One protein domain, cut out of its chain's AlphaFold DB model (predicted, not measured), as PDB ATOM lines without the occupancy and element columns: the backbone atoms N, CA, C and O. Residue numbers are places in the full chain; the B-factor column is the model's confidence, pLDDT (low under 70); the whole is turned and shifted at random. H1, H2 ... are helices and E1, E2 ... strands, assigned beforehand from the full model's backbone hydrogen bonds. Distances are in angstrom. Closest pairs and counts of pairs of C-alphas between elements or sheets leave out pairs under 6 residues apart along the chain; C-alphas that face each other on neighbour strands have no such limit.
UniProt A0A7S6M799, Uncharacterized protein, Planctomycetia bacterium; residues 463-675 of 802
ATOM      1  N   ALA A 463     155.478 237.175 200.472       89.88
ATOM      2  CA  ALA A 463     155.961 236.209 199.491       89.88
ATOM      3  C   ALA A 463     156.947 236.835 198.486       89.88
ATOM      4  O   ALA A 463     157.902 236.167 198.074       89.88
ATOM      5  N   LYS A 464     156.752 238.107 198.103       89.81
ATOM      6  CA  LYS A 464     157.666 238.859 197.221       89.81
ATOM      7  C   LYS A 464     158.983 239.222 197.913       89.81
ATOM      8  O   LYS A 464     160.023 239.192 197.262       89.81
ATOM      9  N   GLU A 465     158.955 239.488 199.217       90.31
ATOM     10  CA  GLU A 465     160.128 239.853 200.028       90.31
ATOM     11  C   GLU A 465     161.118 238.700 200.272       90.31
ATOM     12  O   GLU A 465     162.249 238.938 200.690       90.31
ATOM     13  N   ILE A 466     160.748 237.444 199.988       88.50
ATOM     14  CA  ILE A 466     161.681 236.313 200.111       88.50
ATOM     15  C   ILE A 466     162.795 236.435 199.058       88.50
ATOM     16  O   ILE A 466     162.569 236.243 197.853       88.50
ATOM     17  N   GLN A 467     164.018 236.664 199.537       82.62
ATOM     18  CA  GLN A 467     165.215 236.858 198.720       82.62
ATOM     19  C   GLN A 467     166.212 235.705 198.869       82.62
ATOM     20  O   GLN A 467     166.371 235.106 199.935       82.62
ATOM     21  N   TRP A 468     166.923 235.428 197.777       77.00
ATOM     22  CA  TRP A 468     168.068 234.524 197.740       77.00
ATOM     23  C   TRP A 468     169.289 235.336 197.314       77.00
ATOM     24  O   TRP A 468     169.313 235.849 196.200       77.00
ATOM     25  N   SER A 469     170.283 235.451 198.187       71.56
ATOM     26  CA  SER A 469     171.557 236.111 197.885       71.56
ATOM     27  C   SER A 469     172.658 235.071 197.700       71.56
ATOM     28  O   SER A 469     172.626 234.022 198.341       71.56
ATOM     29  N   ASP A 470     173.659 235.356 196.869       60.78
ATOM     30  CA  ASP A 470     174.846 234.498 196.711       60.78
ATOM     31  C   ASP A 470     175.888 234.722 197.839       60.78
ATOM     32  O   ASP A 470     177.018 234.258 197.758       60.78
ATOM     33  N   ALA A 471     175.502 235.394 198.930       56.81
ATOM     34  CA  ALA A 471     176.363 235.758 200.061       56.81
ATOM     35  C   ALA A 471     176.566 234.637 201.109       56.81
ATOM     36  O   ALA A 471     176.904 234.912 202.260       56.81
ATOM     37  N   GLY A 472     176.293 233.373 200.776       57.84
ATOM     38  CA  GLY A 472     176.559 232.241 201.671       57.84
ATOM     39  C   GLY A 472     177.898 231.562 201.371       57.84
ATOM     40  O   GLY A 472     178.449 231.678 200.280       57.84
ATOM     41  N   GLY A 473     178.423 230.821 202.353       58.19
ATOM     42  CA  GLY A 473     179.729 230.154 202.249       58.19
ATOM     43  C   GLY A 473     179.847 229.185 201.064       58.19
ATOM     44  O   GLY A 473     178.849 228.724 200.519       58.19
ATOM     45  N   LEU A 474     181.065 228.843 200.652       57.59
ATOM     46  CA  LEU A 474     181.297 227.998 199.477       57.59
ATOM     47  C   LEU A 474     180.836 226.544 199.708       57.59
ATOM     48  O   LEU A 474     180.975 225.966 200.784       57.59
ATOM     49  N   THR A 475     180.266 225.923 198.677       60.56
ATOM     50  CA  THR A 475     180.037 224.473 198.623       60.56
ATOM     51  C   THR A 475     181.370 223.728 198.510       60.56
ATOM     52  O   THR A 475     182.371 224.302 198.094       60.56
ATOM     53  N   LYS A 476     181.377 222.409 198.765       55.41
ATOM     54  CA  LYS A 476     182.551 221.540 198.517       55.41
ATOM     55  C   LYS A 476     183.078 221.592 197.073       55.41
ATOM     56  O   LYS A 476     184.197 221.175 196.827       55.41
ATOM     57  N   ALA A 477     182.264 222.079 196.134       53.72
ATOM     58  CA  ALA A 477     182.614 222.279 194.730       53.72
ATOM     59  C   ALA A 477     182.938 223.753 194.394       53.72
ATOM     60  O   ALA A 477     182.852 224.138 193.232       53.72
ATOM     61  N   GLY A 478     183.209 224.603 195.393       50.53
ATOM     62  CA  GLY A 478     183.619 226.001 195.200       50.53
ATOM     63  C   GLY A 478     182.514 226.967 194.756       50.53
ATOM     64  O   GLY A 478     182.803 228.109 194.429       50.53
ATOM     65  N   LYS A 479     181.240 226.553 194.729       59.47
ATOM     66  CA  LYS A 479     180.114 227.448 194.382       59.47
ATOM     67  C   LYS A 479     179.569 228.153 195.625       59.47
ATOM     68  O   LYS A 479     179.323 227.427 196.592       59.47
ATOM     69  N   PRO A 480     179.310 229.472 195.619       56.00
ATOM     70  CA  PRO A 480     178.691 230.161 196.752       56.00
ATOM     71  C   PRO A 480     177.339 229.526 197.103       56.00
ATOM     72  O   PRO A 480     176.500 229.276 196.230       56.00
ATOM     73  N   ARG A 481     177.133 229.185 198.382       62.00
ATOM     74  CA  ARG A 481     175.825 228.740 198.878       62.00
ATOM     75  C   ARG A 481     174.911 229.955 198.875       62.00
ATOM     76  O   ARG A 481     175.288 231.029 199.321       62.00
ATOM     77  N   ARG A 482     173.672 229.786 198.424       65.19
ATOM     78  CA  ARG A 482     172.697 230.874 198.495       65.19
ATOM     79  C   ARG A 482     172.199 231.049 199.924       65.19
ATOM     80  O   ARG A 482     171.710 230.086 200.517       65.19
ATOM     81  N   LYS A 483     172.295 232.260 200.467       72.62
ATOM     82  CA  LYS A 483     171.685 232.642 201.743       72.62
ATOM     83  C   LYS A 483     170.256 233.111 201.475       72.62
ATOM     84  O   LYS A 483     170.034 234.013 200.667       72.62
ATOM     85  N   LYS A 484     169.291 232.474 202.138       84.31
ATOM     86  CA  LYS A 484     167.880 232.860 202.078       84.31
ATOM     87  C   LYS A 484     167.561 233.845 203.196       84.31
ATOM     88  O   LYS A 484     167.884 233.562 204.348       84.31
ATOM     89  N   THR A 485     166.878 234.927 202.852       84.69
ATOM     90  CA  THR A 485     166.310 235.881 203.811       84.69
ATOM     91  C   THR A 485     164.791 235.747 203.783       84.69
ATOM     92  O   THR A 485     164.192 235.702 202.706       84.69
ATOM     93  N   LEU A 486     164.179 235.620 204.963       89.81
ATOM     94  CA  LEU A 486     162.734 235.481 205.138       89.81
ATOM     95  C   LEU A 486     162.190 236.719 205.865       89.81
ATOM     96  O   LEU A 486     162.851 237.171 206.803       89.81
ATOM     97  N   PRO A 487     161.022 237.252 205.470       91.00
ATOM     98  CA  PRO A 487     160.390 238.345 206.197       91.00
ATOM     99  C   PRO A 487     159.840 237.866 207.553       91.00
ATOM    100  O   PRO A 487     159.554 236.672 207.714       91.00
ATOM    101  N   PRO A 488     159.673 238.776 208.530       90.06
ATOM    102  CA  PRO A 488     159.039 238.451 209.799       90.06
ATOM    103  C   PRO A 488     157.573 238.043 209.604       90.06
ATOM    104  O   PRO A 488     156.903 238.439 208.644       90.06
ATOM    105  N   GLU A 489     157.071 237.235 210.537       91.50
ATOM    106  CA  GLU A 489     155.710 236.691 210.517       91.50
ATOM    107  C   GLU A 489     155.308 236.015 209.189       91.50
ATOM    108  O   GLU A 489     154.160 236.137 208.738       91.50
ATOM    109  N   LEU A 490     156.245 235.342 208.517       93.25
ATOM    110  CA  LEU A 490     155.967 234.622 207.276       93.25
ATOM    111  C   LEU A 490     155.098 233.395 207.571       93.25
ATOM    112  O   LEU A 490     155.489 232.547 208.382       93.25
ATOM    113  N   VAL A 491     153.965 233.276 206.874       93.81
ATOM    114  CA  VAL A 491     153.051 232.138 207.006       93.81
ATOM    115  C   VAL A 491     153.408 231.076 205.976       93.81
ATOM    116  O   VAL A 491     153.265 231.273 204.768       93.81
ATOM    117  N   SER A 492     153.830 229.912 206.450       94.69
ATOM    118  CA  SER A 492     154.179 228.780 205.601       94.69
ATOM    119  C   SER A 492     153.221 227.612 205.795       94.69
ATOM    120  O   SER A 492     152.713 227.357 206.890       94.69
ATOM    121  N   VAL A 493     153.023 226.839 204.728       95.19
ATOM    122  CA  VAL A 493     152.363 225.527 204.765       95.19
ATOM    123  C   VAL A 493     153.336 224.476 204.257       95.19
ATOM    124  O   VAL A 493     153.863 224.628 203.164       95.19
ATOM    125  N   ALA A 494     153.575 223.413 205.025       94.62
ATOM    126  CA  ALA A 494     154.449 222.311 204.632       94.62
ATOM    127  C   ALA A 494     153.689 220.992 204.576       94.62
ATOM    128  O   ALA A 494     152.749 220.772 205.346       94.62
ATOM    129  N   ILE A 495     154.099 220.121 203.652       91.69
ATOM    130  CA  ILE A 495     153.472 218.817 203.431       91.69
ATOM    131  C   ILE A 495     154.539 217.727 203.385       91.69
ATOM    132  O   ILE A 495     155.411 217.740 202.514       91.69
ATOM    133  N   ASP A 496     154.415 216.771 204.301       89.56
ATOM    134  CA  ASP A 496     155.113 215.485 204.254       89.56
ATOM    135  C   ASP A 496     154.276 214.526 203.402       89.56
ATOM    136  O   ASP A 496     153.115 214.297 203.741       89.56
ATOM    137  N   LEU A 497     154.783 214.044 202.260       85.25
ATOM    138  CA  LEU A 497     153.960 213.273 201.327       85.25
ATOM    139  C   LEU A 497     153.922 211.793 201.700       85.25
ATOM    140  O   LEU A 497     154.940 211.163 201.976       85.25
ATOM    141  N   ASP A 498     152.746 211.187 201.553       77.31
ATOM    142  CA  ASP A 498     152.575 209.744 201.715       77.31
ATOM    143  C   ASP A 498     152.457 209.048 200.349       77.31
ATOM    144  O   ASP A 498     151.692 209.450 199.468       77.31
ATOM    145  N   ALA A 499     153.182 207.941 200.181       67.56
ATOM    146  CA  ALA A 499     153.080 207.057 199.022       67.56
ATOM    147  C   ALA A 499     151.715 206.350 198.904       67.56
ATOM    148  O   ALA A 499     151.373 205.855 197.824       67.56
ATOM    149  N   ARG A 500     150.944 206.276 199.999       64.19
ATOM    150  CA  ARG A 500     149.603 205.671 200.079       64.19
ATOM    151  C   ARG A 500     148.478 206.702 200.260       64.19
ATOM    152  O   ARG A 500     147.311 206.320 200.250       64.19
ATOM    153  N   GLY A 501     148.790 207.991 200.347       72.12
ATOM    154  CA  GLY A 501     147.836 209.058 200.660       72.12
ATOM    155  C   GLY A 501     148.108 210.337 199.870       72.12
ATOM    156  O   GLY A 501     148.618 210.282 198.750       72.12
ATOM    157  N   ILE A 502     147.719 211.484 200.433       80.38
ATOM    158  CA  ILE A 502     148.331 212.767 200.060       80.38
ATOM    159  C   ILE A 502     149.548 212.980 200.959       80.38
ATOM    160  O   ILE A 502     150.661 213.098 200.457       80.38
ATOM    161  N   GLY A 503     149.323 213.019 202.274       86.38
ATOM    162  CA  GLY A 503     150.348 213.375 203.243       86.38
ATOM    163  C   GLY A 503     149.805 214.123 204.458       86.38
ATOM    164  O   GLY A 503     148.589 214.268 204.624       86.38
ATOM    165  N   PHE A 504     150.722 214.637 205.275       89.62
ATOM    166  CA  PHE A 504     150.423 215.417 206.474       89.62
ATOM    167  C   PHE A 504     150.751 216.900 206.257       89.62
ATOM    168  O   PHE A 504     151.903 217.267 206.004       89.62
ATOM    169  N   LEU A 505     149.741 217.764 206.389       92.31
ATOM    170  CA  LEU A 505     149.868 219.211 206.236       92.31
ATOM    171  C   LEU A 505     150.034 219.893 207.592       92.31
ATOM    172  O   LEU A 505     149.273 219.638 208.529       92.31
ATOM    173  N   THR A 506     150.988 220.815 207.676       93.38
ATOM    174  CA  THR A 506     151.145 221.718 208.821       93.38
ATOM    175  C   THR A 506     151.254 223.167 208.367       93.38
ATOM    176  O   THR A 506     151.899 223.457 207.359       93.38
ATOM    177  N   ARG A 507     150.640 224.084 209.117       93.12
ATOM    178  CA  ARG A 507     150.756 225.536 208.922       93.12
ATOM    179  C   ARG A 507     151.507 226.145 210.095       93.12
ATOM    180  O   ARG A 507     151.181 225.840 211.244       93.12
ATOM    181  N   ALA A 508     152.471 227.010 209.808       93.62
ATOM    182  CA  ALA A 508     153.290 227.660 210.821       93.62
ATOM    183  C   ALA A 508     153.570 229.128 210.480       93.62
ATOM    184  O   ALA A 508     153.519 229.524 209.315       93.62
ATOM    185  N   ILE A 509     153.877 229.917 211.509       93.50
ATOM    186  CA  ILE A 509     154.445 231.263 211.386       93.50
ATOM    187  C   ILE A 509     155.916 231.193 211.788       93.50
ATOM    188  O   ILE A 509     156.256 230.599 212.814       93.50
ATOM    189  N   SER A 510     156.774 231.816 210.985       92.75
ATOM    190  CA  SER A 510     158.202 231.997 211.271       92.75
ATOM    191  C   SER A 510     158.547 233.473 211.489       92.75
ATOM    192  O   SER A 510     157.765 234.350 211.125       92.75
ATOM    193  N   GLY A 511     159.707 233.749 212.093       89.06
ATOM    194  CA  GLY A 511     160.150 235.122 212.365       89.06
ATOM    195  C   GLY A 511     159.391 235.810 213.505       89.06
ATOM    196  O   GLY A 511     159.270 237.028 213.491       89.06
ATOM    197  N   LEU A 512     158.851 235.027 214.447       90.12
ATOM    198  CA  LEU A 512     158.275 235.510 215.708       90.12
ATOM    199  C   LEU A 512     159.329 235.493 216.832       90.12
ATOM    200  O   LEU A 512     160.296 234.732 216.718       90.12
ATOM    201  N   PRO A 513     159.133 236.253 217.926       90.44
ATOM    202  CA  PRO A 513     159.945 236.139 219.140       90.44
ATOM    203  C   PRO A 513     159.904 234.726 219.742       90.44
ATOM    204  O   PRO A 513     158.902 234.021 219.619       90.44
ATOM    205  N   GLU A 514     160.977 234.322 220.430       87.44
ATOM    206  CA  GLU A 514     161.118 232.976 221.016       87.44
ATOM    207  C   GLU A 514     160.010 232.634 222.026       87.44
ATOM    208  O   GLU A 514     159.556 231.493 222.086       87.44
ATOM    209  N   SER A 515     159.484 233.633 222.741       87.50
ATOM    210  CA  SER A 515     158.360 233.482 223.677       87.50
ATOM    211  C   SER A 515     157.071 232.961 223.027       87.50
ATOM    212  O   SER A 515     156.196 232.448 223.720       87.50
ATOM    213  N   GLU A 516     156.933 233.080 221.704       86.50
ATOM    214  CA  GLU A 516     155.769 232.608 220.949       86.50
ATOM    215  C   GLU A 516     155.986 231.263 220.246       86.50
ATOM    216  O   GLU A 516     155.071 230.734 219.599       86.50
ATOM    217  N   TRP A 517     157.189 230.701 220.333       89.94
ATOM    218  CA  TRP A 517     157.525 229.467 219.641       89.94
ATOM    219  C   TRP A 517     156.827 228.276 220.293       89.94
ATOM    220  O   TRP A 517     156.971 227.998 221.481       89.94
ATOM    221  N   THR A 518     156.090 227.509 219.489       87.31
ATOM    222  CA  THR A 518     155.606 226.187 219.921       87.31
ATOM    223  C   THR A 518     156.620 225.092 219.604       87.31
ATOM    224  O   THR A 518     156.599 224.025 220.220       87.31
ATOM    225  N   HIS A 519     157.492 225.361 218.634       89.94
ATOM    226  CA  HIS A 519     158.586 224.523 218.169       89.94
ATOM    227  C   HIS A 519     159.774 225.431 217.856       89.94
ATOM    228  O   HIS A 519     159.576 226.586 217.495       89.94
ATOM    229  N   ASP A 520     160.994 224.917 217.951       85.69
ATOM    230  CA  ASP A 520     162.204 225.688 217.657       85.69
ATOM    231  C   ASP A 520     162.107 226.455 216.312       85.69
ATOM    232  O   ASP A 520     161.972 225.850 215.239       85.69
ATOM    233  N   GLY A 521     162.127 227.792 216.406       85.44
ATOM    234  CA  GLY A 521     161.999 228.791 215.337       85.44
ATOM    235  C   GLY A 521     160.610 229.035 214.750       85.44
ATOM    236  O   GLY A 521     160.518 229.732 213.734       85.44
ATOM    237  N   LEU A 522     159.549 228.430 215.293       93.19
ATOM    238  CA  LEU A 522     158.228 228.393 214.660       93.19
ATOM    239  C   LEU A 522     157.062 228.387 215.660       93.19
ATOM    240  O   LEU A 522     157.062 227.687 216.674       93.19
ATOM    241  N   LYS A 523     155.963 229.034 215.266       92.69
ATOM    242  CA  LYS A 523     154.641 228.857 215.879       92.69
ATOM    243  C   LYS A 523     153.757 228.031 214.953       92.69
ATOM    244  O   LYS A 523     153.264 228.528 213.944       92.69
ATOM    245  N   VAL A 524     153.578 226.752 215.272       90.50
ATOM    246  CA  VAL A 524     152.637 225.867 214.565       90.50
ATOM    247  C   VAL A 524     151.210 226.253 214.931       90.50
ATOM    248  O   VAL A 524     150.863 226.258 216.111       90.50
ATOM    249  N   ILE A 525     150.403 226.543 213.913       87.50
ATOM    250  CA  ILE A 525     149.007 226.964 214.058       87.50
ATOM    251  C   ILE A 525     148.054 225.818 213.709       87.50
ATOM    252  O   ILE A 525     147.056 225.596 214.381       87.50
ATOM    253  N   GLN A 526     148.359 225.059 212.652       87.06
ATOM    254  CA  GLN A 526     147.458 224.026 212.143       87.06
ATOM    255  C   GLN A 526     148.215 222.745 211.820       87.06
ATOM    256  O   GLN A 526     149.359 222.765 211.363       87.06
ATOM    257  N   SER A 527     147.556 221.610 212.028       87.38
ATOM    258  CA  SER A 527     148.048 220.282 211.670       87.38
ATOM    259  C   SER A 527     146.886 219.403 211.230       87.38
ATOM    260  O   SER A 527     145.907 219.278 211.962       87.38
ATOM    261  N   ARG A 528     146.965 218.817 210.031       84.12
ATOM    262  CA  ARG A 528     145.871 218.025 209.452       84.12
ATOM    263  C   ARG A 528     146.387 216.940 208.507       84.12
ATOM    264  O   ARG A 528     147.228 217.194 207.650       84.12
ATOM    265  N   ASN A 529     145.802 215.749 208.616       84.62
ATOM    266  CA  ASN A 529     145.941 214.698 207.609       84.62
ATOM    267  C   ASN A 529     145.148 215.051 206.348       84.62
ATOM    268  O   ASN A 529     143.973 215.412 206.437       84.62
ATOM    269  N   LEU A 530     145.768 214.906 205.178       83.12
ATOM    270  CA  LEU A 530     145.111 215.141 203.895       83.12
ATOM    271  C   LEU A 530     144.738 213.821 203.212       83.12
ATOM    272  O   LEU A 530     145.586 212.950 202.994       83.12
ATOM    273  N   VAL A 531     143.471 213.704 202.809       79.69
ATOM    274  CA  VAL A 531     142.911 212.511 202.160       79.69
ATOM    275  C   VAL A 531     142.084 212.867 200.915       79.69
ATOM    276  O   VAL A 531     141.594 213.985 200.772       79.69
ATOM    277  N   VAL A 532     141.957 211.911 199.985       80.19
ATOM    278  CA  VAL A 532     141.149 212.019 198.748       80.19
ATOM    279  C   VAL A 532     140.256 210.798 198.620       80.19
ATOM    280  O   VAL A 532     140.773 209.673 198.680       80.19
ATOM    281  N   GLY A 533     138.971 211.014 198.329       70.31
ATOM    282  CA  GLY A 533     137.995 209.940 198.154       70.31
ATOM    283  C   GLY A 533     137.626 209.286 199.483       70.31
ATOM    284  O   GLY A 533     137.607 208.064 199.579       70.31
ATOM    285  N   GLN A 534     137.458 210.081 200.534       69.38
ATOM    286  CA  GLN A 534     137.075 209.611 201.864       69.38
ATOM    287  C   GLN A 534     136.081 210.590 202.479       69.38
ATOM    288  O   GLN A 534     136.117 211.781 202.170       69.38
ATOM    289  N   LEU A 535     135.204 210.076 203.338       62.22
ATOM    290  CA  LEU A 535     134.304 210.886 204.150       62.22
ATOM    291  C   LEU A 535     135.125 211.680 205.175       62.22
ATOM    292  O   LEU A 535     135.793 211.094 206.027       62.22
ATOM    293  N   GLU A 536     135.087 213.005 205.078       59.41
ATOM    294  CA  GLU A 536     135.620 213.934 206.069       59.41
ATOM    295  C   GLU A 536     134.463 214.401 206.962       59.41
ATOM    296  O   GLU A 536     133.394 214.735 206.465       59.41
ATOM    297  N   ALA A 537     134.654 214.419 208.281       55.41
ATOM    298  CA  ALA A 537     133.657 214.996 209.181       55.41
ATOM    299  C   ALA A 537     133.589 216.527 208.999       55.41
ATOM    300  O   ALA A 537     134.637 217.189 208.980       55.41
ATOM    301  N   THR A 538     132.381 217.072 208.870       54.50
ATOM    302  CA  THR A 538     132.061 218.506 208.839       54.50
ATOM    303  C   THR A 538     131.805 219.039 210.258       54.50
ATOM    304  O   THR A 538     131.947 218.310 211.244       54.50
ATOM    305  N   GLN A 539     131.495 220.337 210.372       42.22
ATOM    306  CA  GLN A 539     131.203 221.026 211.641       42.22
ATOM    307  C   GLN A 539     130.045 220.389 212.420       42.22
ATOM    308  O   GLN A 539     130.150 220.272 213.637       42.22
ATOM    309  N   ASP A 540     129.009 219.918 211.725       48.03
ATOM    310  CA  ASP A 540     127.764 219.434 212.338       48.03
ATOM    311  C   ASP A 540     127.812 217.939 212.708       48.03
ATOM    312  O   ASP A 540     126.821 217.348 213.122       48.03
ATOM    313  N   GLY A 541     128.979 217.300 212.555       48.31
ATOM    314  CA  GLY A 541     129.134 215.847 212.692       48.31
ATOM    315  C   GLY A 541     128.745 215.065 211.433       48.31
ATOM    316  O   GLY A 541     129.010 213.859 211.361       48.31
ATOM    317  N   ASP A 542     128.211 215.750 210.420       45.69
ATOM    318  CA  ASP A 542     127.947 215.188 209.102       45.69
ATOM    319  C   ASP A 542     129.243 214.793 208.391       45.69
ATOM    320  O   ASP A 542     130.347 215.228 208.719       45.69
ATOM    321  N   ARG A 543     129.134 213.898 207.413       50.06
ATOM    322  CA  ARG A 543     130.288 213.391 206.671       50.06
ATOM    323  C   ARG A 543     130.219 213.869 205.227       50.06
ATOM    324  O   ARG A 543     129.391 213.392 204.460       50.06
ATOM    325  N   GLU A 544     131.123 214.763 204.838       49.47
ATOM    326  CA  GLU A 544     131.246 215.242 203.462       49.47
ATOM    327  C   GLU A 544     132.289 214.421 202.699       49.47
ATOM    328  O   GLU A 544     133.390 214.136 203.172       49.47
ATOM    329  N   TRP A 545     131.950 214.012 201.480       58.09
ATOM    330  CA  TRP A 545     132.848 213.227 200.647       58.09
ATOM    331  C   TRP A 545     133.964 214.093 200.045       58.09
ATOM    332  O   TRP A 545     133.723 214.934 199.179       58.09
ATOM    333  N   SER A 546     135.222 213.828 200.412       64.44
ATOM    334  CA  SER A 546     136.384 214.411 199.734       64.44
ATOM    335  C   SER A 546     136.431 213.935 198.279       64.44
ATOM    336  O   SER A 546     136.652 212.755 197.997       64.44
ATOM    337  N   ALA A 547     136.217 214.849 197.332       67.94
ATOM    338  CA  ALA A 547     136.095 214.524 195.915       67.94
ATOM    339  C   ALA A 547     137.323 213.769 195.365       67.94
ATOM    340  O   ALA A 547     138.463 214.188 195.553       67.94
ATOM    341  N   GLY A 548     137.089 212.708 194.578       75.31
ATOM    342  CA  GLY A 548     138.129 211.966 193.849       75.31
ATOM    343  C   GLY A 548     138.055 210.445 194.014       75.31
ATOM    344  O   GLY A 548     137.378 209.959 194.916       75.31
ATOM    345  N   PRO A 549     138.728 209.676 193.138       78.38
ATOM    346  CA  PRO A 549     138.724 208.221 193.219       78.38
ATOM    347  C   PRO A 549     139.623 207.732 194.360       78.38
ATOM    348  O   PRO A 549     140.739 208.232 194.548       78.38
ATOM    349  N   THR A 550     139.156 206.724 195.100       79.31
ATOM    350  CA  THR A 550     139.909 206.084 196.189       79.31
ATOM    351  C   THR A 550     141.029 205.195 195.630       79.31
ATOM    352  O   THR A 550     140.994 204.768 194.471       79.31
ATOM    353  N   LEU A 551     142.057 204.899 196.435       77.94
ATOM    354  CA  LEU A 551     143.087 203.936 196.015       77.94
ATOM    355  C   LEU A 551     142.537 202.517 195.869       77.94
ATOM    356  O   LEU A 551     143.058 201.760 195.050       77.94
ATOM    357  N   GLU A 552     141.508 202.170 196.638       79.25
ATOM    358  CA  GLU A 552     140.819 200.882 196.562       79.25
ATOM    359  C   GLU A 552     140.072 200.757 195.240       79.25
ATOM    360  O   GLU A 552     140.330 199.826 194.492       79.25
ATOM    361  N   HIS A 553     139.314 201.780 194.848       82.00
ATOM    362  CA  HIS A 553     138.610 201.799 193.569       82.00
ATOM    363  C   HIS A 553     139.579 201.668 192.376       82.00
ATOM    364  O   HIS A 553     139.391 200.858 191.469       82.00
ATOM    365  N   ILE A 554     140.706 202.393 192.411       83.12
ATOM    366  CA  ILE A 554     141.764 202.252 191.396       83.12
ATOM    367  C   ILE A 554     142.393 200.849 191.439       83.12
ATOM    368  O   ILE A 554     142.783 200.306 190.398       83.12
ATOM    369  N   ARG A 555     142.570 200.266 192.631       82.69
ATOM    370  CA  ARG A 555     143.101 198.909 192.808       82.69
ATOM    371  C   ARG A 555     142.151 197.888 192.193       82.69
ATOM    372  O   ARG A 555     142.648 197.012 191.492       82.69
ATOM    373  N   ASP A 556     140.853 198.024 192.394       86.44
ATOM    374  CA  ASP A 556     139.857 197.045 191.969       86.44
ATOM    375  C   ASP A 556     139.761 197.010 190.435       86.44
ATOM    376  O   ASP A 556     139.964 195.953 189.837       86.44
ATOM    377  N   HIS A 557     139.727 198.164 189.760       86.62
ATOM    378  CA  HIS A 557     139.859 198.218 188.294       86.62
ATOM    379  C   HIS A 557     141.210 197.688 187.778       86.62
ATOM    380  O   HIS A 557     141.305 197.037 186.730       86.62
ATOM    381  N   LYS A 558     142.304 197.903 188.524       84.62
ATOM    382  CA  LYS A 558     143.600 197.269 188.213       84.62
ATOM    383  C   LYS A 558     143.564 195.749 188.396       84.62
ATOM    384  O   LYS A 558     144.404 195.065 187.806       84.62
ATOM    385  N   TRP A 559     142.679 195.211 189.226       85.44
ATOM    386  CA  TRP A 559     142.473 193.773 189.374       85.44
ATOM    387  C   TRP A 559     141.585 193.228 188.261       85.44
ATOM    388  O   TRP A 559     141.953 192.212 187.674       85.44
ATOM    389  N   GLU A 560     140.522 193.935 187.885       86.38
ATOM    390  CA  GLU A 560     139.672 193.603 186.736       86.38
ATOM    391  C   GLU A 560     140.494 193.467 185.456       86.38
ATOM    392  O   GLU A 560     140.476 192.416 184.818       86.38
ATOM    393  N   ILE A 561     141.324 194.465 185.128       84.75
ATOM    394  CA  ILE A 561     142.159 194.396 183.923       84.75
ATOM    395  C   ILE A 561     143.173 193.245 183.991       84.75
ATOM    396  O   ILE A 561     143.542 192.676 182.964       84.75
ATOM    397  N   ARG A 562     143.640 192.864 185.190       83.81
ATOM    398  CA  ARG A 562     144.513 191.690 185.363       83.81
ATOM    399  C   ARG A 562     143.743 190.390 185.170       83.81
ATOM    400  O   ARG A 562     144.296 189.486 184.553       83.81
ATOM    401  N   ARG A 563     142.515 190.285 185.685       85.38
ATOM    402  CA  ARG A 563     141.641 189.118 185.507       85.38
ATOM    403  C   ARG A 563     141.296 188.941 184.027       85.38
ATOM    404  O   ARG A 563     141.564 187.872 183.492       85.38
ATOM    405  N   ALA A 564     140.869 190.009 183.355       80.94
ATOM    406  CA  ALA A 564     140.570 190.006 181.925       80.94
ATOM    407  C   ALA A 564     141.793 189.601 181.079       80.94
ATOM    408  O   ALA A 564     141.706 188.744 180.204       80.94
ATOM    409  N   ARG A 565     142.984 190.124 181.408       82.12
ATOM    410  CA  ARG A 565     144.239 189.726 180.742       82.12
ATOM    411  C   ARG A 565     144.637 188.276 181.000       82.12
ATOM    412  O   ARG A 565     145.234 187.668 180.122       82.12
ATOM    413  N   ARG A 566     144.351 187.729 182.187       82.06
ATOM    414  CA  ARG A 566     144.586 186.305 182.480       82.06
ATOM    415  C   ARG A 566     143.653 185.418 181.661       82.06
ATOM    416  O   ARG A 566     144.138 184.466 181.069       82.06
ATOM    417  N   GLN A 567     142.368 185.764 181.593       82.81
ATOM    418  CA  GLN A 567     141.363 185.040 180.802       82.81
ATOM    419  C   GLN A 567     141.692 185.059 179.305       82.81
ATOM    420  O   GLN A 567     141.561 184.048 178.630       82.81
ATOM    421  N   ARG A 568     142.185 186.193 178.800       72.81
ATOM    422  CA  ARG A 568     142.574 186.355 177.396       72.81
ATOM    423  C   ARG A 568     143.835 185.568 176.990       72.81
ATOM    424  O   ARG A 568     144.048 185.332 175.806       72.81
ATOM    425  N   GLY A 569     144.694 185.183 177.935       70.19
ATOM    426  CA  GLY A 569     145.930 184.446 177.649       70.19
ATOM    427  C   GLY A 569     147.123 185.322 177.228       70.19
ATOM    428  O   GLY A 569     147.257 186.476 177.644       70.19
ATOM    429  N   LYS A 570     148.071 184.750 176.466       59.94
ATOM    430  CA  LYS A 570     149.338 185.425 176.114       59.94
ATOM    431  C   LYS A 570     149.062 186.711 175.309       59.94
ATOM    432  O   LYS A 570     148.338 186.656 174.320       59.94
ATOM    433  N   PRO A 571     149.664 187.861 175.671       61.66
ATOM    434  CA  PRO A 571     149.506 189.090 174.901       61.66
ATOM    435  C   PRO A 571     150.011 188.908 173.465       61.66
ATOM    436  O   PRO A 571     151.176 188.554 173.267       61.66
ATOM    437  N   VAL A 572     149.165 189.202 172.477       65.81
ATOM    438  CA  VAL A 572     149.572 189.271 171.069       65.81
ATOM    439  C   VAL A 572     150.460 190.502 170.884       65.81
ATOM    440  O   VAL A 572     150.183 191.595 171.387       65.81
ATOM    441  N   LYS A 573     151.599 190.324 170.213       49.34
ATOM    442  CA  LYS A 573     152.588 191.389 170.023       49.34
ATOM    443  C   LYS A 573     151.960 192.535 169.216       49.34
ATOM    444  O   LYS A 573     151.366 192.292 168.180       49.34
ATOM    445  N   ALA A 574     152.155 193.772 169.684       62.53
ATOM    446  CA  ALA A 574     151.625 195.023 169.110       62.53
ATOM    447  C   ALA A 574     150.120 195.286 169.302       62.53
ATOM    448  O   ALA A 574     149.676 196.401 169.034       62.53
ATOM    449  N   GLU A 575     149.363 194.348 169.864       63.75
ATOM    450  CA  GLU A 575     147.957 194.587 170.165       63.75
ATOM    451  C   GLU A 575     147.787 195.261 171.533       63.75
ATOM    452  O   GLU A 575     148.366 194.844 172.544       63.75
ATOM    453  N   GLN A 576     146.994 196.331 171.581       65.44
ATOM    454  CA  GLN A 576     146.654 196.979 172.840       65.44
ATOM    455  C   GLN A 576     145.469 196.251 173.490       65.44
ATOM    456  O   GLN A 576     144.402 196.102 172.904       65.44
ATOM    457  N   SER A 577     145.656 195.778 174.721       69.69
ATOM    458  CA  SER A 577     144.674 194.949 175.428       69.69
ATOM    459  C   SER A 577     143.858 195.773 176.425       69.69
ATOM    460  O   SER A 577     144.428 196.346 177.363       69.69
ATOM    461  N   HIS A 578     142.531 195.761 176.242       75.25
ATOM    462  CA  HIS A 578     141.540 196.481 177.054       75.25
ATOM    463  C   HIS A 578     141.823 197.991 177.128       75.25
ATOM    464  O   HIS A 578     141.864 198.566 178.216       75.25
ATOM    465  N   VAL A 579     142.035 198.622 175.961       75.44
ATOM    466  CA  VAL A 579     142.348 200.061 175.823       75.44
ATOM    467  C   VAL A 579     141.393 200.949 176.625       75.44
ATOM    468  O   VAL A 579     141.905 201.730 177.425       75.44
ATOM    469  N   PRO A 580     140.053 200.785 176.546       74.06
ATOM    470  CA  PRO A 580     139.136 201.665 177.274       74.06
ATOM    471  C   PRO A 580     139.319 201.592 178.795       74.06
ATOM    472  O   PRO A 580     139.417 202.616 179.464       74.06
ATOM    473  N   LEU A 581     139.455 200.380 179.350       78.94
ATOM    474  CA  LEU A 581     139.678 200.187 180.786       78.94
ATOM    475  C   LEU A 581     141.058 200.713 181.214       78.94
ATOM    476  O   LEU A 581     141.211 201.287 182.291       78.94
ATOM    477  N   GLN A 582     142.078 200.560 180.367       80.62
ATOM    478  CA  GLN A 582     143.410 201.089 180.646       80.62
ATOM    479  C   GLN A 582     143.449 202.625 180.619       80.62
ATOM    480  O   GLN A 582     144.092 203.236 181.481       80.62
ATOM    481  N   GLU A 583     142.764 203.252 179.664       79.50
ATOM    482  CA  GLU A 583     142.580 204.703 179.612       79.50
ATOM    483  C   GLU A 583     141.793 205.198 180.824       79.50
ATOM    484  O   GLU A 583     142.227 206.146 181.478       79.50
ATOM    485  N   HIS A 584     140.716 204.507 181.198       82.44
ATOM    486  CA  HIS A 584     139.929 204.814 182.389       82.44
ATOM    487  C   HIS A 584     140.781 204.784 183.671       82.44
ATOM    488  O   HIS A 584     140.823 205.775 184.402       82.44
ATOM    489  N   ILE A 585     141.563 203.719 183.903       82.69
ATOM    490  CA  ILE A 585     142.498 203.621 185.044       82.69
ATOM    491  C   ILE A 585     143.523 204.761 185.027       82.69
ATOM    492  O   ILE A 585     143.853 205.330 186.072       82.69
ATOM    493  N   THR A 586     144.042 205.102 183.847       81.50
ATOM    494  CA  THR A 586     145.011 206.193 183.686       81.50
ATOM    495  C   THR A 586     144.381 207.545 184.024       81.50
ATOM    496  O   THR A 586     144.997 208.350 184.729       81.50
ATOM    497  N   ASN A 587     143.153 207.785 183.567       82.19
ATOM    498  CA  ASN A 587     142.403 209.011 183.816       82.19
ATOM    499  C   ASN A 587     142.016 209.147 185.293       82.19
ATOM    500  O   ASN A 587     142.235 210.216 185.855       82.19
ATOM    501  N   MET A 588     141.572 208.072 185.953       84.06
ATOM    502  CA  MET A 588     141.340 208.065 187.405       84.06
ATOM    503  C   MET A 588     142.616 208.369 188.193       84.06
ATOM    504  O   MET A 588     142.595 209.159 189.133       84.06
ATOM    505  N   GLY A 589     143.746 207.771 187.795       81.31
ATOM    506  CA  GLY A 589     145.039 208.066 188.406       81.31
ATOM    507  C   GLY A 589     145.384 209.552 188.303       81.31
ATOM    508  O   GLY A 589     145.717 210.174 189.308       81.31
ATOM    509  N   LYS A 590     145.252 210.144 187.109       82.38
ATOM    510  CA  LYS A 590     145.465 211.584 186.894       82.38
ATOM    511  C   LYS A 590     144.494 212.446 187.709       82.38
ATOM    512  O   LYS A 590     144.937 213.425 188.304       82.38
ATOM    513  N   ASP A 591     143.210 212.091 187.747       84.12
ATOM    514  CA  ASP A 591     142.178 212.817 188.497       84.12
ATOM    515  C   ASP A 591     142.482 212.843 190.001       84.12
ATOM    516  O   ASP A 591     142.451 213.911 190.613       84.12
ATOM    517  N   ARG A 592     142.903 211.707 190.579       84.56
ATOM    518  CA  ARG A 592     143.320 211.634 191.988       84.56
ATOM    519  C   ARG A 592     144.426 212.635 192.314       84.56
ATOM    520  O   ARG A 592     144.312 213.354 193.300       84.56
ATOM    521  N   PHE A 593     145.482 212.703 191.498       83.50
ATOM    522  CA  PHE A 593     146.607 213.615 191.752       83.50
ATOM    523  C   PHE A 593     146.236 215.084 191.562       83.50
ATOM    524  O   PHE A 593     146.696 215.923 192.331       83.50
ATOM    525  N   LYS A 594     145.379 215.401 190.583       85.50
ATOM    526  CA  LYS A 594     144.849 216.761 190.419       85.50
ATOM    527  C   LYS A 594     144.036 217.187 191.639       85.50
ATOM    528  O   LYS A 594     144.249 218.275 192.161       85.50
ATOM    529  N   LYS A 595     143.144 216.324 192.128       86.25
ATOM    530  CA  LYS A 595     142.326 216.606 193.315       86.25
ATOM    531  C   LYS A 595     143.161 216.669 194.597       86.25
ATOM    532  O   LYS A 595     142.914 217.536 195.424       86.25
ATOM    533  N   ALA A 596     144.203 215.844 194.714       86.69
ATOM    534  CA  ALA A 596     145.181 215.929 195.797       86.69
ATOM    535  C   ALA A 596     145.935 217.270 195.811       86.69
ATOM    536  O   ALA A 596     145.965 217.941 196.840       86.69
ATOM    537  N   ALA A 597     146.496 217.682 194.668       89.00
ATOM    538  CA  ALA A 597     147.169 218.975 194.527       89.00
ATOM    539  C   ALA A 597     146.234 220.141 194.857       89.00
ATOM    540  O   ALA A 597     146.621 221.092 195.527       89.00
ATOM    541  N   ARG A 598     144.979 220.041 194.418       85.94
ATOM    542  CA  ARG A 598     143.956 221.033 194.717       85.94
ATOM    543  C   ARG A 598     143.663 221.114 196.209       85.94
ATOM    544  O   ARG A 598     143.757 222.196 196.760       85.94
ATOM    545  N   LYS A 599     143.395 219.982 196.870       86.38
ATOM    546  CA  LYS A 599     143.154 219.919 198.320       86.38
ATOM    547  C   LYS A 599     144.306 220.556 199.100       86.38
ATOM    548  O   LYS A 599     144.054 221.364 199.981       86.38
ATOM    549  N   ILE A 600     145.550 220.255 198.726       89.81
ATOM    550  CA  ILE A 600     146.754 220.888 199.283       89.81
ATOM    551  C   ILE A 600     146.670 222.423 199.223       89.81
ATOM    552  O   ILE A 600     146.831 223.089 200.243       89.81
ATOM    553  N   VAL A 601     146.410 222.983 198.040       90.00
ATOM    554  CA  VAL A 601     146.404 224.437 197.834       90.00
ATOM    555  C   VAL A 601     145.185 225.090 198.488       90.00
ATOM    556  O   VAL A 601     145.330 226.113 199.150       90.00
ATOM    557  N   THR A 602     144.001 224.480 198.402       86.50
ATOM    558  CA  THR A 602     142.792 224.963 199.086       86.50
ATOM    559  C   THR A 602     143.014 225.051 200.596       86.50
ATOM    560  O   THR A 602     142.672 226.059 201.210       86.50
ATOM    561  N   GLU A 603     143.638 224.038 201.205       85.94
ATOM    562  CA  GLU A 603     143.976 224.056 202.634       85.94
ATOM    563  C   GLU A 603     145.071 225.074 202.972       85.94
ATOM    564  O   GLU A 603     145.144 225.498 204.120       85.94
ATOM    565  N   ALA A 604     145.896 225.506 202.012       89.06
ATOM    566  CA  ALA A 604     146.876 226.576 202.206       89.06
ATOM    567  C   ALA A 604     146.260 227.984 202.108       89.06
ATOM    568  O   ALA A 604     146.700 228.909 202.794       89.06
ATOM    569  N   ILE A 605     145.208 228.144 201.301       86.69
ATOM    570  CA  ILE A 605     144.468 229.408 201.171       86.69
ATOM    571  C   ILE A 605     143.500 229.601 202.335       86.69
ATOM    572  O   ILE A 605     143.304 230.727 202.786       86.69
ATOM    573  N   ARG A 606     142.897 228.506 202.819       78.81
ATOM    574  CA  ARG A 606     141.815 228.531 203.808       78.81
ATOM    575  C   ARG A 606     142.158 229.451 204.986       78.81
ATOM    576  O   ARG A 606     143.209 229.292 205.612       78.81
ATOM    577  N   GLY A 607     141.263 230.407 205.238       66.56
ATOM    578  CA  GLY A 607     141.438 231.488 206.208       66.56
ATOM    579  C   GLY A 607     140.844 231.219 207.590       66.56
ATOM    580  O   GLY A 607     140.919 232.077 208.456       66.56
ATOM    581  N   ALA A 608     140.229 230.057 207.816       65.62
ATOM    582  CA  ALA A 608     139.694 229.687 209.121       65.62
ATOM    583  C   ALA A 608     139.612 228.168 209.291       65.62
ATOM    584  O   ALA A 608     139.424 227.415 208.327       65.62
ATOM    585  N   ASN A 609     139.722 227.709 210.530       59.88
ATOM    586  CA  ASN A 609     139.334 226.375 210.931       59.88
ATOM    587  C   ASN A 609     137.820 226.324 211.067       59.88
ATOM    588  O   ASN A 609     137.257 226.927 211.974       59.88
ATOM    589  N   GLN A 610     137.159 225.544 210.222       55.91
ATOM    590  CA  GLN A 610     135.723 225.335 210.368       55.91
ATOM    591  C   GLN A 610     135.404 224.700 211.739       55.91
ATOM    592  O   GLN A 610     134.512 225.151 212.438       55.91
ATOM    593  N   ARG A 611     136.198 223.744 212.237       53.25
ATOM    594  CA  ARG A 611     135.877 223.051 213.500       53.25
ATOM    595  C   ARG A 611     135.998 223.926 214.756       53.25
ATOM    596  O   ARG A 611     135.299 223.672 215.727       53.25
ATOM    597  N   THR A 612     136.916 224.889 214.769       57.41
ATOM    598  CA  THR A 612     137.220 225.691 215.972       57.41
ATOM    599  C   THR A 612     136.868 227.169 215.821       57.41
ATOM    600  O   THR A 612     137.041 227.917 216.774       57.41
ATOM    601  N   GLY A 613     136.427 227.610 214.637       59.59
ATOM    602  CA  GLY A 613     136.225 229.029 214.309       59.59
ATOM    603  C   GLY A 613     137.523 229.843 214.214       59.59
ATOM    604  O   GLY A 613     137.485 231.034 213.925       59.59
ATOM    605  N   GLU A 614     138.681 229.218 214.443       61.12
ATOM    606  CA  GLU A 614     139.974 229.894 214.531       61.12
ATOM    607  C   GLU A 614     140.401 230.448 213.169       61.12
ATOM    608  O   GLU A 614     140.575 229.696 212.211       61.12
ATOM    609  N   VAL A 615     140.571 231.766 213.074       68.06
ATOM    610  CA  VAL A 615     140.961 232.446 211.835       68.06
ATOM    611  C   VAL A 615     142.462 232.259 211.597       68.06
ATOM    612  O   VAL A 615     143.296 232.607 212.430       68.06
ATOM    613  N   TYR A 616     142.818 231.736 210.429       72.38
ATOM    614  CA  TYR A 616     144.194 231.575 209.977       72.38
ATOM    615  C   TYR A 616     144.511 232.570 208.864       72.38
ATOM    616  O   TYR A 616     143.739 232.754 207.929       72.38
ATOM    617  N   ARG A 617     145.707 233.154 208.880       80.56
ATOM    618  CA  ARG A 617     146.194 233.943 207.736       80.56
ATOM    619  C   ARG A 617     146.516 233.018 206.563       80.56
ATOM    620  O   ARG A 617     147.150 231.990 206.788       80.56
ATOM    621  N   ARG A 618     146.108 233.383 205.338       86.38
ATOM    622  CA  ARG A 618     146.487 232.722 204.067       86.38
ATOM    623  C   ARG A 618     147.995 232.450 204.031       86.38
ATOM    624  O   ARG A 618     148.771 233.282 204.489       86.38
ATOM    625  N   ALA A 619     148.405 231.300 203.499       91.69
ATOM    626  CA  ALA A 619     149.824 230.989 203.357       91.69
ATOM    627  C   ALA A 619     150.512 231.918 202.342       91.69
ATOM    628  O   ALA A 619     149.988 232.142 201.253       91.69
ATOM    629  N   ASP A 620     151.709 232.391 202.676       93.50
ATOM    630  CA  ASP A 620     152.589 233.126 201.763       93.50
ATOM    631  C   ASP A 620     153.404 232.159 200.891       93.50
ATOM    632  O   ASP A 620     153.679 232.416 199.716       93.50
ATOM    633  N   VAL A 621     153.791 231.021 201.478       94.94
ATOM    634  CA  VAL A 621     154.666 230.024 200.857       94.94
ATOM    635  C   VAL A 621     154.183 228.601 201.129       94.94
ATOM    636  O   VAL A 621     153.743 228.270 202.234       94.94
ATOM    637  N   LEU A 622     154.306 227.739 200.121       95.81
ATOM    638  CA  LEU A 622     154.052 226.305 200.234       95.81
ATOM    639  C   LEU A 622     155.375 225.543 200.129       95.81
ATOM    640  O   LEU A 622     156.171 225.785 199.229       95.81
ATOM    641  N   ILE A 623     155.608 224.618 201.055       94.50
ATOM    642  CA  ILE A 623     156.848 223.861 201.220       94.50
ATOM    643  C   ILE A 623     156.551 222.377 201.012       94.50
ATOM    644  O   ILE A 623     155.621 221.815 201.590       94.50
ATOM    645  N   MET A 624     157.374 221.716 200.205       90.12
ATOM    646  CA  MET A 624     157.285 220.271 199.988       90.12
ATOM    647  C   MET A 624     158.661 219.633 200.088       90.12
ATOM    648  O   MET A 624     159.688 220.285 199.903       90.12
ATOM    649  N   GLU A 625     158.690 218.332 200.336       85.81
ATOM    650  CA  GLU A 625     159.933 217.577 200.296       85.81
ATOM    651  C   GLU A 625     160.524 217.434 198.881       85.81
ATOM    652  O   GLU A 625     159.838 217.125 197.901       85.81
ATOM    653  N   ASP A 626     161.845 217.599 198.774       83.88
ATOM    654  CA  ASP A 626     162.606 217.252 197.579       83.88
ATOM    655  C   ASP A 626     162.909 215.748 197.554       83.88
ATOM    656  O   ASP A 626     163.860 215.249 198.164       83.88
ATOM    657  N   LEU A 627     162.102 215.028 196.777       73.00
ATOM    658  CA  LEU A 627     162.233 213.594 196.536       73.00
ATOM    659  C   LEU A 627     162.906 213.260 195.198       73.00
ATOM    660  O   LEU A 627     162.675 212.183 194.630       73.00
ATOM    661  N   LYS A 628     163.735 214.155 194.641       71.19
ATOM    662  CA  LYS A 628     164.411 213.938 193.348       71.19
ATOM    663  C   LYS A 628     165.177 212.611 193.276       71.19
ATOM    664  O   LYS A 628     165.150 211.948 192.241       71.19
ATOM    665  N   TRP A 629     165.787 212.183 194.381       68.56
ATOM    666  CA  TRP A 629     166.608 210.966 194.464       68.56
ATOM    667  C   TRP A 629     165.814 209.686 194.782       68.56
ATOM    668  O   TRP A 629     166.362 208.582 194.824       68.56
ATOM    669  N   PHE A 630     164.496 209.793 194.965       70.81
ATOM    670  CA  PHE A 630     163.641 208.671 195.348       70.81
ATOM    671  C   PHE A 630     162.926 208.024 194.143       70.81
ATOM    672  O   PHE A 630     161.718 207.798 194.143       70.81
ATOM    673  N   ASN A 631     163.674 207.720 193.077       75.56
ATOM    674  CA  ASN A 631     163.152 207.101 191.846       75.56
ATOM    675  C   ASN A 631     163.127 205.567 191.908       75.56
ATOM    676  O   ASN A 631     163.927 204.983 192.634       75.56
ATOM    677  N   PRO A 632     162.243 204.887 191.155       72.31
ATOM    678  CA  PRO A 632     162.373 203.447 190.962       72.31
ATOM    679  C   PRO A 632     163.782 203.100 190.456       72.31
ATOM    680  O   PRO A 632     164.252 203.714 189.500       72.31
ATOM    681  N   ASP A 633     164.437 202.130 191.089       71.94
ATOM    682  CA  ASP A 633     165.810 201.719 190.777       71.94
ATOM    683  C   ASP A 633     165.949 200.193 190.826       71.94
ATOM    684  O   ASP A 633     165.314 199.530 191.644       71.94
ATOM    685  N   ALA A 634     166.784 199.621 189.962       66.81
ATOM    686  CA  ALA A 634     166.995 198.180 189.837       66.81
ATOM    687  C   ALA A 634     167.497 197.526 191.136       66.81
ATOM    688  O   ALA A 634     167.208 196.352 191.367       66.81
ATOM    689  N   THR A 635     168.185 198.289 191.991       63.91
ATOM    690  CA  THR A 635     168.687 197.836 193.300       63.91
ATOM    691  C   THR A 635     167.587 197.684 194.356       63.91
ATOM    692  O   THR A 635     167.776 197.002 195.362       63.91
ATOM    693  N   ARG A 636     166.415 198.298 194.142       69.00
ATOM    694  CA  ARG A 636     165.305 198.294 195.102       69.00
ATOM    695  C   ARG A 636     164.376 197.111 194.888       69.00
ATOM    696  O   ARG A 636     164.186 196.603 193.779       69.00
ATOM    697  N   GLU A 637     163.707 196.719 195.965       71.75
ATOM    698  CA  GLU A 637     162.714 195.657 195.915       71.75
ATOM    699  C   GLU A 637     161.591 195.982 194.909       71.75
ATOM    700  O   GLU A 637     161.126 197.120 194.785       71.75
ATOM    701  N   ARG A 638     161.101 194.960 194.191       67.62
ATOM    702  CA  ARG A 638     160.031 195.115 193.188       67.62
ATOM    703  C   ARG A 638     158.766 195.759 193.765       67.62
ATOM    704  O   ARG A 638     158.092 196.486 193.036       67.62
ATOM    705  N   GLY A 639     158.443 195.488 195.032       67.81
ATOM    706  CA  GLY A 639     157.320 196.110 195.739       67.81
ATOM    707  C   GLY A 639     157.487 197.627 195.855       67.81
ATOM    708  O   GLY A 639     156.606 198.374 195.427       67.81
ATOM    709  N   ILE A 640     158.660 198.071 196.314       67.75
ATOM    710  CA  ILE A 640     159.026 199.487 196.459       67.75
ATOM    711  C   ILE A 640     159.017 200.187 195.099       67.75
ATOM    712  O   ILE A 640     158.375 201.219 194.932       67.75
ATOM    713  N   ASN A 641     159.642 199.594 194.080       73.56
ATOM    714  CA  ASN A 641     159.647 200.170 192.734       73.56
ATOM    715  C   ASN A 641     158.244 200.319 192.143       73.56
ATOM    716  O   ASN A 641     157.947 201.312 191.476       73.56
ATOM    717  N   ARG A 642     157.367 199.340 192.390       72.44
ATOM    718  CA  ARG A 642     155.970 199.394 191.953       72.44
ATOM    719  C   ARG A 642     155.207 200.505 192.672       72.44
ATOM    720  O   ARG A 642     154.461 201.222 192.013       72.44
ATOM    721  N   MET A 643     155.407 200.662 193.980       72.06
ATOM    722  CA  MET A 643     154.835 201.759 194.764       72.06
ATOM    723  C   MET A 643     155.297 203.119 194.219       72.06
ATOM    724  O   MET A 643     154.460 203.937 193.852       72.06
ATOM    725  N   LEU A 644     156.607 203.318 194.047       72.94
ATOM    726  CA  LEU A 644     157.178 204.567 193.526       72.94
ATOM    727  C   LEU A 644     156.702 204.897 192.108       72.94
ATOM    728  O   LEU A 644     156.420 206.053 191.805       72.94
ATOM    729  N   SER A 645     156.562 203.883 191.251       71.75
ATOM    730  CA  SER A 645     156.031 204.061 189.893       71.75
ATOM    731  C   SER A 645     154.555 204.468 189.899       71.75
ATOM    732  O   SER A 645     154.114 205.201 189.018       71.75
ATOM    733  N   HIS A 646     153.777 203.995 190.876       69.19
ATOM    734  CA  HIS A 646     152.365 204.345 191.015       69.19
ATOM    735  C   HIS A 646     152.131 205.690 191.706       69.19
ATOM    736  O   HIS A 646     151.096 206.302 191.457       69.19
ATOM    737  N   TRP A 647     153.067 206.147 192.540       69.19
ATOM    738  CA  TRP A 647     152.932 207.386 193.305       69.19
ATOM    739  C   TRP A 647     152.907 208.641 192.423       69.19
ATOM    740  O   TRP A 647     152.368 209.656 192.833       69.19
ATOM    741  N   ASN A 648     153.456 208.577 191.201       71.06
ATOM    742  CA  ASN A 648     153.357 209.626 190.173       71.06
ATOM    743  C   ASN A 648     153.628 211.066 190.680       71.06
ATOM    744  O   ASN A 648     153.057 212.039 190.179       71.06
ATOM    745  N   ARG A 649     154.516 211.198 191.676       76.69
ATOM    746  CA  ARG A 649     154.757 212.430 192.445       76.69
ATOM    747  C   ARG A 649     155.128 213.641 191.593       76.69
ATOM    748  O   ARG A 649     154.761 214.759 191.922       76.69
ATOM    749  N   SER A 650     155.804 213.424 190.465       76.06
ATOM    750  CA  SER A 650     156.182 214.505 189.553       76.06
ATOM    751  C   SER A 650     154.961 215.223 188.981       76.06
ATOM    752  O   SER A 650     155.004 216.432 188.797       76.06
ATOM    753  N   ASN A 651     153.869 214.499 188.718       79.44
ATOM    754  CA  ASN A 651     152.626 215.116 188.258       79.44
ATOM    755  C   ASN A 651     151.893 215.821 189.402       79.44
ATOM    756  O   ASN A 651     151.363 216.903 189.180       79.44
ATOM    757  N   LEU A 652     151.911 215.263 190.621       84.75
ATOM    758  CA  LEU A 652     151.386 215.951 191.807       84.75
ATOM    759  C   LEU A 652     152.086 217.302 192.005       84.75
ATOM    760  O   LEU A 652     151.415 218.321 192.089       84.75
ATOM    761  N   MET A 653     153.424 217.320 191.999       85.06
ATOM    762  CA  MET A 653     154.211 218.545 192.173       85.06
ATOM    763  C   MET A 653     153.926 219.589 191.089       85.06
ATOM    764  O   MET A 653     153.819 220.763 191.419       85.06
ATOM    765  N   LYS A 654     153.760 219.172 189.826       85.88
ATOM    766  CA  LYS A 654     153.374 220.078 188.730       85.88
ATOM    767  C   LYS A 654     152.005 220.713 188.964       85.88
ATOM    768  O   LYS A 654     151.874 221.920 188.840       85.88
ATOM    769  N   PHE A 655     151.004 219.920 189.348       87.50
ATOM    770  CA  PHE A 655     149.673 220.463 189.632       87.50
ATOM    771  C   PHE A 655     149.661 221.365 190.871       87.50
ATOM    772  O   PHE A 655     148.926 222.345 190.885       87.50
ATOM    773  N   VAL A 656     150.469 221.073 191.900       89.75
ATOM    774  CA  VAL A 656     150.618 221.972 193.060       89.75
ATOM    775  C   VAL A 656     151.251 223.299 192.635       89.75
ATOM    776  O   VAL A 656     150.784 224.337 193.074       89.75
ATOM    777  N   GLU A 657     152.258 223.283 191.758       90.12
ATOM    778  CA  GLU A 657     152.886 224.490 191.190       90.12
ATOM    779  C   GLU A 657     151.903 225.341 190.386       90.12
ATOM    780  O   GLU A 657     151.793 226.542 190.635       90.12
ATOM    781  N   GLU A 658     151.118 224.715 189.509       87.50
ATOM    782  CA  GLU A 658     150.055 225.390 188.758       87.50
ATOM    783  C   GLU A 658     149.014 226.026 189.698       87.50
ATOM    784  O   GLU A 658     148.747 227.223 189.605       87.50
ATOM    785  N   PHE A 659     148.467 225.262 190.651       89.00
ATOM    786  CA  PHE A 659     147.421 225.764 191.549       89.00
ATOM    787  C   PHE A 659     147.932 226.770 192.587       89.00
ATOM    788  O   PHE A 659     147.203 227.693 192.937       89.00
ATOM    789  N   ALA A 660     149.163 226.625 193.084       90.31
ATOM    790  CA  ALA A 660     149.760 227.600 193.993       90.31
ATOM    791  C   ALA A 660     149.983 228.939 193.280       90.31
ATOM    792  O   ALA A 660     149.657 229.979 193.845       90.31
ATOM    793  N   THR A 661     150.442 228.903 192.023       88.75
ATOM    794  CA  THR A 661     150.597 230.099 191.183       88.75
ATOM    795  C   THR A 661     149.250 230.768 190.920       88.75
ATOM    796  O   THR A 661     149.118 231.967 191.146       88.75
ATOM    797  N   ASP A 662     148.228 229.995 190.531       85.56
ATOM    798  CA  ASP A 662     146.856 230.498 190.356       85.56
ATOM    799  C   ASP A 662     146.342 231.233 191.599       85.56
ATOM    800  O   ASP A 662     145.606 232.214 191.494       85.56
ATOM    801  N   ALA A 663     146.725 230.727 192.769       87.06
ATOM    802  CA  ALA A 663     146.333 231.231 194.066       87.06
ATOM    803  C   ALA A 663     147.381 232.150 194.710       87.06
ATOM    804  O   ALA A 663     147.326 232.320 195.923       87.06
ATOM    805  N   GLY A 664     148.343 232.720 193.981       88.38
ATOM    806  CA  GLY A 664     149.252 233.728 194.542       88.38
ATOM    807  C   GLY A 664     150.072 233.240 195.746       88.38
ATOM    808  O   GLY A 664     150.504 234.043 196.570       88.38
ATOM    809  N   ILE A 665     150.280 231.927 195.867       91.38
ATOM    810  CA  ILE A 665     151.132 231.307 196.883       91.38
ATOM    811  C   ILE A 665     152.481 231.021 196.237       91.38
ATOM    812  O   ILE A 665     152.565 230.392 195.180       91.38
ATOM    813  N   ARG A 666     153.567 231.431 196.893       91.75
ATOM    814  CA  ARG A 666     154.906 231.150 196.384       91.75
ATOM    815  C   ARG A 666     155.213 229.660 196.513       91.75
ATOM    816  O   ARG A 666     155.298 229.124 197.616       91.75
ATOM    817  N   TYR A 667     155.422 229.004 195.380       89.38
ATOM    818  CA  TYR A 667     155.941 227.644 195.318       89.38
ATOM    819  C   TYR A 667     156.745 227.459 194.032       89.38
ATOM    820  O   TYR A 667     156.195 227.393 192.938       89.38
ATOM    821  N   THR A 668     158.069 227.392 194.165       80.19
ATOM    822  CA  THR A 668     159.006 227.139 193.066       80.19
ATOM    823  C   THR A 668     159.900 225.943 193.409       80.19
ATOM    824  O   THR A 668     159.735 225.265 194.426       80.19
ATOM    825  N   LYS A 669     160.913 225.667 192.579       74.38
ATOM    826  CA  LYS A 669     161.922 224.639 192.885       74.38
ATOM    827  C   LYS A 669     162.691 224.893 194.193       74.38
ATOM    828  O   LYS A 669     163.258 223.944 194.721       74.38
ATOM    829  N   TYR A 670     162.755 226.135 194.678       69.44
ATOM    830  CA  TYR A 670     163.533 226.508 195.866       69.44
ATOM    831  C   TYR A 670     162.794 226.262 197.188       69.44
ATOM    832  O   TYR A 670     163.415 226.144 198.240       69.44
ATOM    833  N   GLU A 671     161.473 226.138 197.131       78.81
ATOM    834  CA  GLU A 671     160.612 225.762 198.250       78.81
ATOM    835  C   GLU A 671     160.500 224.229 198.397       78.81
ATOM    836  O   GLU A 671     159.767 223.716 199.244       78.81
ATOM    837  N   ARG A 672     161.281 223.484 197.600       85.88
ATOM    838  CA  ARG A 672     161.496 222.045 197.762       85.88
ATOM    839  C   ARG A 672     162.666 221.822 198.710       85.88
ATOM    840  O   ARG A 672     163.805 222.176 198.408       85.88
ATOM    841  N   VAL A 673     162.380 221.241 199.865       87.19
ATOM    842  CA  VAL A 673     163.334 221.102 200.965       87.19
ATOM    843  C   VAL A 673     163.733 219.645 201.112       87.19
ATOM    844  O   VAL A 673     162.894 218.755 201.054       87.19
ATOM    845  N   SER A 674     165.018 219.363 201.311       85.44
ATOM    846  CA  SER A 674     165.463 217.982 201.512       85.44
ATOM    847  C   SER A 674     164.731 217.339 202.705       85.44
ATOM    848  O   SER A 674     164.761 217.870 203.815       85.44
ATOM    849  N   ALA A 675     164.133 216.163 202.500       85.56
ATOM    850  CA  ALA A 675     163.511 215.366 203.567       85.56
ATOM    851  C   ALA A 675     164.525 214.575 204.414       85.56
ATOM    852  O   ALA A 675     164.169 213.803 205.301       85.56
TER     853      ALA A 675
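What this domain is: This is residues 463 to 675 of the 802 residues of an uncharacterized protein of Planctomycetia bacterium (UniProt A0A7S6M799). A strongly twisted sheet of five strands has H2 and H4 over one face, while a long helical hairpin, H1 and H2, runs far past the sheet and makes much of the long axis. Two small strand hairpins, E1 with E2 and E6 with E7, are arms on opposite sides, and H3 lies off the sheet. The printed part has 213 residues, with four named helices and nine named strands that follow along the chain as E1 E2 E3 E4 E5 E6 E7 H1 H2 E8 H3 H4 E9; the class is mixed, helices and strands. The mixed sheet has the order E5 E4 E3 E8 E9, in two layers with its helices. The whole is loose, with a radius of gyration of the C-alphas of 21.1 A, and flat, spanning 67 by 57 by 29 A.

How they stand to each other: E1, residues 467 to 474, and E2, residues 480 to 485, form an antiparallel hairpin, with N 469 and O 483 2.9 A apart. E3, residues 490 to 497, E4, residues 503 to 510, and E5, residues 522 to 530, form a meander, each strand the antiparallel neighbour of the one before; N 494 and O 506 are 2.9 A apart, as are N 505 and O 528. E5 bends by 63 degrees at residue 525. E6, residues 535 to 537, and E7, residues 543 to 545, form an antiparallel hairpin, with N 536 and O 544 2.8 A apart. H1, residues 551 to 568, touches H2, residues 579 to 605, at a shallow tilt of 11 degrees, opposite ways; H1 touches H2 with residues 554 to 561 alone and H2 touches H1 with residues 581 to 589 alone, and the closest C-alphas, of Ile 554 and Ile 585, are 6.5 A apart. H2 is on the sheet through residues 596 to 605, over E3 at a height of 11.4 A. E8, residues 621 to 626, H3, residues 638 to 647, H4, residues 649 to 662, and E9, residues 672 to 674, make a strand-helix-strand unit, two parallel strands joined through helices, with a right-handed crossover. E8 is parallel to E3, with N 623 and O 493 2.7 A apart, and to E9, with N 626 and O 673 2.8 A apart. H4 lies over E8, on the same face as H2, and touches H2 at a steep tilt of 47 degrees; the closest C-alphas, of Ala 597 and Val 656, are 4.8 A apart. In H2, H3 and H4 every O i to N i+4 pair is within hydrogen-bond range, in H1 13 of 14.

Where its parts are: E1 begins at C-alpha 467 (165.215, 236.858, 198.720). E3 is 22.3 A long, H1 25.6 A, H2 38.8 A and H4 19.8 A. E9 ends at C-alpha 674 (165.463, 217.982, 201.512).

The domain as a whole: The farthest C-alphas, of Ser 515 and Val 572, are 69.3 A apart. The printed part has no cut. The links E4 to E5, H2 to E8 and E8 to H3 are long. The mean pLDDT of the printed part is 78.0; 56 residues are under 70, among them 470 to 482 and 534 to 547.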